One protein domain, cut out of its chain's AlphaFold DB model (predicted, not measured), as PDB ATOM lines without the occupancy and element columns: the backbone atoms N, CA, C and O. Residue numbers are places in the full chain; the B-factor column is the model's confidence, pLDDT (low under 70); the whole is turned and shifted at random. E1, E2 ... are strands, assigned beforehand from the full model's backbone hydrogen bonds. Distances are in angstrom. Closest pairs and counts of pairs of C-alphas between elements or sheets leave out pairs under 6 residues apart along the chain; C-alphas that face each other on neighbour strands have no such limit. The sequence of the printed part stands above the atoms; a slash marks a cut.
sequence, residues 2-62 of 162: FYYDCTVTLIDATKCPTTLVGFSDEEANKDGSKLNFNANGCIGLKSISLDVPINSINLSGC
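Overview. This is residues 2 to 62 of the 162 residues of an uncharacterized protein of Odoribacter splanchnicus (UniProt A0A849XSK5). With little regular structure, the chain winds in stacked turns like a short solenoid: the strands E1, E2 and E4 lie side by side as one wall, while residues 13 to 34 and then E3 run back along the opposite side. The printed part has 61 residues, no named helix and four strands, E1 to E4 along the chain; the sheet's order is E1, E2, E4, all parallel. It is all strand by class, with 16 residues in named elements. It is compact, with a radius of gyration of the C-alphas of 11.0 A, yet elongated, spanning 32 by 18 by 17 A.

Arrangement. E1, residues 10 to 12, is an edge strand, parallel to E2, residues 35 to 38, at 24 degrees; N 11 and O 36 are 2.8 A apart, within hydrogen-bond range. E3, residues 47 to 50, pairs with no named strand and is apart from E1, E2 and E4, residues 54 to 58. E2 and E4 are parallel at 12 degrees, with N 55 and O 35 within hydrogen-bond range at 2.8 A.

Along the chain. E1 begins at C-alpha 10 (32.657, -17.215, 27.492) and measures 6.0 A; E2 measures 9.9 A, E3 10.0 A. E4 measures 11.0 A, ending at C-alpha 58 (36.772, -24.725, 20.891).

Size, cuts and confidence. The farthest C-alphas, of Asp 31 and Gly 44, are 32.3 A apart. The printed part has no cut; E1 to E2 is a long link of 22 residues. The pLDDT is under 70 at residues 2 to 10 and 16 to 34.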
ATOM      1  N   PHE A   2      24.166 -12.769  20.710       49.59
ATOM      2  CA  PHE A   2      24.993 -13.519  21.650       49.59
ATOM      3  C   PHE A   2      24.329 -13.525  23.015       49.59
ATOM      4  O   PHE A   2      23.761 -12.518  23.430       49.59
ATOM      5  N   TYR A   3      24.350 -14.673  23.685       43.56
ATOM      6  CA  TYR A   3      23.890 -14.759  25.062       43.56
ATOM      7  C   TYR A   3      25.086 -14.526  25.974       43.56
ATOM      8  O   TYR A   3      25.933 -15.405  26.126       43.56
ATOM      9  N   TYR A   4      25.131 -13.334  26.561       45.91
ATOM     10  CA  TYR A   4      26.022 -13.006  27.663       45.91
ATOM     11  C   TYR A   4      25.544 -13.770  28.897       45.91
ATOM     12  O   TYR A   4      24.401 -13.605  29.322       45.91
ATOM     13  N   ASP A   5      26.398 -14.620  29.461       42.31
ATOM     14  CA  ASP A   5      26.258 -14.966  30.873       42.31
ATOM     15  C   ASP A   5      26.809 -13.780  31.678       42.31
ATOM     16  O   ASP A   5      27.799 -13.172  31.265       42.31
ATOM     17  N   CYS A   6      26.167 -13.400  32.783       37.38
ATOM     18  CA  CYS A   6      26.372 -12.119  33.483       37.38
ATOM     19  C   CYS A   6      27.752 -11.950  34.174       37.38
ATOM     20  O   CYS A   6      27.920 -11.074  35.020       37.38
ATOM     21  N   THR A   7      28.751 -12.743  33.782       47.41
ATOM     22  CA  THR A   7      30.183 -12.633  34.100       47.41
ATOM     23  C   THR A   7      30.976 -13.067  32.855       47.41
ATOM     24  O   THR A   7      31.313 -14.245  32.703       47.41
ATOM     25  N   VAL A   8      31.178 -12.162  31.892       58.84
ATOM     26  CA  VAL A   8      31.562 -12.509  30.508       58.84
ATOM     27  C   VAL A   8      32.983 -13.085  30.441       58.84
ATOM     28  O   VAL A   8      33.964 -12.366  30.319       58.84
ATOM     29  N   THR A   9      33.086 -14.411  30.517       60.03
ATOM     30  CA  THR A   9      34.321 -15.197  30.309       60.03
ATOM     31  C   THR A   9      34.193 -16.163  29.130       60.03
ATOM     32  O   THR A   9      35.169 -16.807  28.740       60.03
ATOM     33  N   LEU A  10      32.994 -16.269  28.547       67.19
ATOM     34  CA  LEU A  10      32.657 -17.215  27.492       67.19
ATOM     35  C   LEU A  10      31.820 -16.545  26.400       67.19
ATOM     36  O   LEU A  10      30.784 -15.942  26.669       67.19
ATOM     37  N   ILE A  11      32.256 -16.738  25.162       74.88
ATOM     38  CA  ILE A  11      31.534 -16.454  23.934       74.88
ATOM     39  C   ILE A  11      30.998 -17.789  23.402       74.88
ATOM     40  O   ILE A  11      31.781 -18.630  22.964       74.88
ATOM     41  N   ASP A  12      29.683 -18.006  23.456       77.19
ATOM     42  CA  ASP A  12      29.067 -19.301  23.127       77.19
ATOM     43  C   ASP A  12      28.221 -19.240  21.844       77.19
ATOM     44  O   ASP A  12      27.045 -18.859  21.854       77.19
ATOM     45  N   ALA A  13      28.830 -19.630  20.725       76.88
ATOM     46  CA  ALA A  13      28.186 -19.693  19.417       76.88
ATOM     47  C   ALA A  13      27.240 -20.899  19.270       76.88
ATOM     48  O   ALA A  13      26.393 -20.898  18.375       76.88
ATOM     49  N   THR A  14      27.309 -21.899  20.160       76.56
ATOM     50  CA  THR A  14      26.436 -23.090  20.100       76.56
ATOM     51  C   THR A  14      24.956 -22.744  20.272       76.56
ATOM     52  O   THR A  14      24.073 -23.453  19.790       76.56
ATOM     53  N   LYS A  15      24.675 -21.589  20.881       72.25
ATOM     54  CA  LYS A  15      23.328 -21.038  21.058       72.25
ATOM     55  C   LYS A  15      22.766 -20.369  19.792       72.25
ATOM     56  O   LYS A  15      21.603 -19.973  19.799       72.25
ATOM     57  N   CYS A  16      23.550 -20.225  18.716       62.41
ATOM     58  CA  CYS A  16      23.143 -19.625  17.432       62.41
ATOM     59  C   CYS A  16      23.891 -20.273  16.233       62.41
ATOM     60  O   CYS A  16      24.793 -19.658  15.665       62.41
ATOM     61  N   PRO A  17      23.518 -21.494  15.800       57.81
ATOM     62  CA  PRO A  17      24.355 -22.339  14.932       57.81
ATOM     63  C   PRO A  17      24.349 -22.005  13.426       57.81
ATOM     64  O   PRO A  17      25.067 -22.656  12.668       57.81
ATOM     65  N   THR A  18      23.530 -21.057  12.951       53.34
ATOM     66  CA  THR A  18      23.248 -20.928  11.504       53.34
ATOM     67  C   THR A  18      24.038 -19.849  10.769       53.34
ATOM     68  O   THR A  18      24.187 -19.954   9.558       53.34
ATOM     69  N   THR A  19      24.562 -18.841  11.464       49.09
ATOM     70  CA  THR A  19      25.411 -17.789  10.879       49.09
ATOM     71  C   THR A  19      26.006 -16.985  12.019       49.09
ATOM     72  O   THR A  19      25.301 -16.205  12.661       49.09
ATOM     73  N   LEU A  20      27.294 -17.173  12.270       49.06
ATOM     74  CA  LEU A  20      28.070 -16.221  13.038       49.06
ATOM     75  C   LEU A  20      28.931 -15.442  12.046       49.06
ATOM     76  O   LEU A  20      29.682 -16.039  11.288       49.06
ATOM     77  N   VAL A  21      28.787 -14.120  12.039       48.16
ATOM     78  CA  VAL A  21      29.647 -13.194  11.299       48.16
ATOM     79  C   VAL A  21      30.073 -12.151  12.315       48.16
ATOM     80  O   VAL A  21      29.246 -11.343  12.722       48.16
ATOM     81  N   GLY A  22      31.330 -12.214  12.749       52.94
ATOM     82  CA  GLY A  22      31.942 -11.177  13.578       52.94
ATOM     83  C   GLY A  22      31.492 -11.156  15.042       52.94
ATOM     84  O   GLY A  22      30.317 -10.982  15.357       52.94
ATOM     85  N   PHE A  23      32.453 -11.263  15.954       58.72
ATOM     86  CA  PHE A  23      32.319 -10.735  17.311       58.72
ATOM     87  C   PHE A  23      33.247  -9.534  17.455       58.72
ATOM     88  O   PHE A  23      34.462  -9.704  17.463       58.72
ATOM     89  N   SER A  24      32.665  -8.345  17.570       53.06
ATOM     90  CA  SER A  24      33.351  -7.085  17.856       53.06
ATOM     91  C   SER A  24      32.557  -6.387  18.957       53.06
ATOM     92  O   SER A  24      31.745  -5.502  18.687       53.06
ATOM     93  N   ASP A  25      32.654  -6.885  20.186       55.03
ATOM     94  CA  ASP A  25      31.988  -6.234  21.311       55.03
ATOM     95  C   ASP A  25      33.028  -5.521  22.169       55.03
ATOM     96  O   ASP A  25      33.819  -6.167  22.854       55.03
ATOM     97  N   GLU A  26      33.008  -4.187  22.123       52.56
ATOM     98  CA  GLU A  26      33.836  -3.305  22.953       52.56
ATOM     99  C   GLU A  26      33.509  -3.429  24.458       52.56
ATOM    100  O   GLU A  26      34.273  -2.952  25.303       52.56
ATOM    101  N   GLU A  27      32.380  -4.049  24.831       52.53
ATOM    102  CA  GLU A  27      32.023  -4.319  26.228       52.53
ATOM    103  C   GLU A  27      32.600  -5.627  26.769       52.53
ATOM    104  O   GLU A  27      32.839  -5.743  27.977       52.53
ATOM    105  N   ALA A  28      32.859  -6.601  25.896       55.28
ATOM    106  CA  ALA A  28      33.495  -7.843  26.294       55.28
ATOM    107  C   ALA A  28      34.965  -7.541  26.642       55.28
ATOM    108  O   ALA A  28      35.671  -6.920  25.856       55.28
ATOM    109  N   ASN A  29      35.433  -7.968  27.823       56.75
ATOM    110  CA  ASN A  29      36.814  -7.761  28.298       56.75
ATOM    111  C   ASN A  29      37.181  -6.315  28.750       56.75
ATOM    112  O   ASN A  29      38.357  -5.951  28.792       56.75
ATOM    113  N   LYS A  30      36.214  -5.489  29.191       58.91
ATOM    114  CA  LYS A  30      36.497  -4.174  29.831       58.91
ATOM    115  C   LYS A  30      37.361  -4.253  31.102       58.91
ATOM    116  O   LYS A  30      38.010  -3.276  31.468       58.91
ATOM    117  N   ASP A  31      37.364  -5.392  31.785       62.03
ATOM    118  CA  ASP A  31      38.132  -5.658  33.006       62.03
ATOM    119  C   ASP A  31      39.489  -6.346  32.743       62.03
ATOM    120  O   ASP A  31      40.237  -6.612  33.684       62.03
ATOM    121  N   GLY A  32      39.825  -6.631  31.479       58.91
ATOM    122  CA  GLY A  32      41.008  -7.415  31.113       58.91
ATOM    123  C   GLY A  32      40.841  -8.932  31.299       58.91
ATOM    124  O   GLY A  32      41.824  -9.675  31.176       58.91
ATOM    125  N   SER A  33      39.622  -9.405  31.593       66.00
ATOM    126  CA  SER A  33      39.279 -10.824  31.639       66.00
ATOM    127  C   SER A  33      39.336 -11.458  30.258       66.00
ATOM    128  O   SER A  33      38.487 -11.253  29.393       66.00
ATOM    129  N   LYS A  34      40.315 -12.340  30.081       68.69
ATOM    130  CA  LYS A  34      40.446 -13.146  28.871       68.69
ATOM    131  C   LYS A  34      39.193 -13.993  28.614       68.69
ATOM    132  O   LYS A  34      38.758 -14.749  29.483       68.69
ATOM    133  N   LEU A  35      38.690 -13.931  27.385       79.56
ATOM    134  CA  LEU A  35      37.500 -14.654  26.941       79.56
ATOM    135  C   LEU A  35      37.855 -16.037  26.385       79.56
ATOM    136  O   LEU A  35      38.934 -16.249  25.831       79.56
ATOM    137  N   ASN A  36      36.930 -16.981  26.494       85.00
ATOM    138  CA  ASN A  36      36.984 -18.259  25.792       85.00
ATOM    139  C   ASN A  36      35.907 -18.276  24.713       85.00
ATOM    140  O   ASN A  36      34.801 -17.802  24.950       85.00
ATOM    141  N   PHE A  37      36.202 -18.836  23.548       86.81
ATOM    142  CA  PHE A  37      35.234 -18.972  22.467       86.81
ATOM    143  C   PHE A  37      34.825 -20.432  22.288       86.81
ATOM    144  O   PHE A  37      35.679 -21.306  22.151       86.81
ATOM    145  N   ASN A  38      33.526 -20.708  22.251       88.12
ATOM    146  CA  ASN A  38      32.985 -22.043  22.044       88.12
ATOM    147  C   ASN A  38      32.029 -22.070  20.849       88.12
ATOM    148  O   ASN A  38      30.964 -21.459  20.887       88.12
ATOM    149  N   ALA A  39      32.385 -22.834  19.819       88.94
ATOM    150  CA  ALA A  39      31.514 -23.165  18.692       88.94
ATOM    151  C   ALA A  39      31.339 -24.678  18.522       88.94
ATOM    152  O   ALA A  39      30.955 -25.129  17.451       88.94
ATOM    153  N   ASN A  40      31.611 -25.475  19.557       90.12
ATOM    154  CA  ASN A  40      31.538 -26.930  19.465       90.12
ATOM    155  C   ASN A  40      30.223 -27.416  18.820       90.12
ATOM    156  O   ASN A  40      29.130 -27.056  19.256       90.12
ATOM    157  N   GLY A  41      30.338 -28.238  17.777       88.56
ATOM    158  CA  GLY A  41      29.209 -28.842  17.076       88.56
ATOM    159  C   GLY A  41      28.456 -27.893  16.140       88.56
ATOM    160  O   GLY A  41      27.435 -28.294  15.579       88.56
ATOM    161  N   CYS A  42      28.938 -26.665  15.922       86.31
ATOM    162  CA  CYS A  42      28.360 -25.727  14.958       86.31
ATOM    163  C   CYS A  42      28.668 -26.148  13.509       86.31
ATOM    164  O   CYS A  42      29.433 -25.505  12.794       86.31
ATOM    165  N   ILE A  43      28.030 -27.226  13.048       87.25
ATOM    166  CA  ILE A  43      28.251 -27.827  11.721       87.25
ATOM    167  C   ILE A  43      27.885 -26.911  10.547       87.25
ATOM    168  O   ILE A  43      28.336 -27.153   9.433       87.25
ATOM    169  N   GLY A  44      27.051 -25.891  10.764       83.31
ATOM    170  CA  GLY A  44      26.627 -24.937   9.732       83.31
ATOM    171  C   GLY A  44      27.494 -23.680   9.651       83.31
ATOM    172  O   GLY A  44      27.295 -22.862   8.752       83.31
ATOM    173  N   LEU A  45      28.436 -23.510  10.580       84.38
ATOM    174  CA  LEU A  45      29.222 -22.294  10.680       84.38
ATOM    175  C   LEU A  45      30.329 -22.273   9.623       84.38
ATOM    176  O   LEU A  45      31.137 -23.195   9.561       84.38
ATOM    177  N   LYS A  46      30.339 -21.225   8.793       89.06
ATOM    178  CA  LYS A  46      31.248 -21.101   7.644       89.06
ATOM    179  C   LYS A  46      32.417 -20.154   7.864       89.06
ATOM    180  O   LYS A  46      33.494 -20.409   7.349       89.06
ATOM    181  N   SER A  47      32.206 -19.070   8.595       88.19
ATOM    182  CA  SER A  47      33.235 -18.062   8.825       88.19
ATOM    183  C   SER A  47      33.209 -17.663  10.292       88.19
ATOM    184  O   SER A  47      32.140 -17.545  10.891       88.19
ATOM    185  N   ILE A  48      34.383 -17.518  10.890       87.44
ATOM    186  CA  ILE A  48      34.569 -17.013  12.244       87.44
ATOM    187  C   ILE A  48      35.561 -15.867  12.153       87.44
ATOM    188  O   ILE A  48      36.719 -16.067  11.806       87.44
ATOM    189  N   SER A  49      35.099 -14.682  12.532       86.69
ATOM    190  CA  SER A  49      35.922 -13.486  12.669       86.69
ATOM    191  C   SER A  49      35.802 -12.992  14.102       86.69
ATOM    192  O   SER A  49      34.707 -12.611  14.532       86.69
ATOM    193  N   LEU A  50      36.905 -13.011  14.846       82.25
ATOM    194  CA  LEU A  50      36.957 -12.531  16.225       82.25
ATOM    195  C   LEU A  50      37.816 -11.277  16.303       82.25
ATOM    196  O   LEU A  50      39.025 -11.326  16.085       82.25
ATOM    197  N   ASP A  51      37.185 -10.171  16.676       79.94
ATOM    198  CA  ASP A  51      37.846  -8.910  16.999       79.94
ATOM    199  C   ASP A  51      37.753  -8.619  18.502       79.94
ATOM    200  O   ASP A  51      37.426  -7.529  18.958       79.94
ATOM    201  N   VAL A  52      37.977  -9.668  19.290       76.81
ATOM    202  CA  VAL A  52      38.080  -9.609  20.746       76.81
ATOM    203  C   VAL A  52      39.210 -10.540  21.188       76.81
ATOM    204  O   VAL A  52      39.397 -11.604  20.589       76.81
ATOM    205  N   PRO A  53      39.990 -10.184  22.222       79.94
ATOM    206  CA  PRO A  53      41.074 -11.034  22.689       79.94
ATOM    207  C   PRO A  53      40.521 -12.282  23.386       79.94
ATOM    208  O   PRO A  53      39.772 -12.199  24.364       79.94
ATOM    209  N   ILE A  54      40.944 -13.455  22.914       84.81
ATOM    210  CA  ILE A  54      40.596 -14.744  23.517       84.81
ATOM    211  C   ILE A  54      41.833 -15.501  24.025       84.81
ATOM    212  O   ILE A  54      42.960 -15.339  23.546       84.81
ATOM    213  N   ASN A  55      41.603 -16.353  25.019       86.44
ATOM    214  CA  ASN A  55      42.573 -17.288  25.588       86.44
ATOM    215  C   ASN A  55      42.491 -18.678  24.975       86.44
ATOM    216  O   ASN A  55      43.492 -19.389  24.915       86.44
ATOM    217  N   SER A  56      41.281 -19.095  24.619       89.44
ATOM    218  CA  SER A  56      41.027 -20.423  24.092       89.44
ATOM    219  C   SER A  56      39.861 -20.391  23.126       89.44
ATOM    220  O   SER A  56      38.967 -19.547  23.220       89.44
ATOM    221  N   ILE A  57      39.897 -21.335  22.196       91.62
ATOM    222  CA  ILE A  57      38.867 -21.539  21.197       91.62
ATOM    223  C   ILE A  57      38.548 -23.031  21.117       91.62
ATOM    224  O   ILE A  57      39.455 -23.861  21.069       91.62
ATOM    225  N   ASN A  58      37.261 -23.372  21.113       93.44
ATOM    226  CA  ASN A  58      36.772 -24.725  20.891       93.44
ATOM    227  C   ASN A  58      35.981 -24.782  19.580       93.44
ATOM    228  O   ASN A  58      34.867 -24.258  19.498       93.44
ATOM    229  N   LEU A  59      36.566 -25.445  18.581       93.06
ATOM    230  CA  LEU A  59      35.984 -25.667  17.255       93.06
ATOM    231  C   LEU A  59      35.594 -27.130  17.016       93.06
ATOM    232  O   LEU A  59      35.294 -27.502  15.883       93.06
ATOM    233  N   SER A  60      35.610 -27.988  18.042       93.06
ATOM    234  CA  SER A  60      35.348 -29.418  17.864       93.06
ATOM    235  C   SER A  60      34.015 -29.655  17.149       93.06
ATOM    236  O   SER A  60      32.993 -29.091  17.521       93.06
ATOM    237  N   GLY A  61      34.017 -30.477  16.101       89.88
ATOM    238  CA  GLY A  61      32.805 -30.785  15.333       89.88
ATOM    239  C   GLY A  61      32.348 -29.683  14.366       89.88
ATOM    240  O   GLY A  61      31.293 -29.834  13.755       89.88
ATOM    241  N   CYS A  62      33.117 -28.605  14.186       90.38
ATOM    242  CA  CYS A  62      32.835 -27.579  13.180       90.38
ATOM    243  C   CYS A  62      33.409 -27.973  11.815       90.38
ATOM    244  O   CYS A  62      34.540 -27.628  11.475       90.38
TER     245      CYS A  62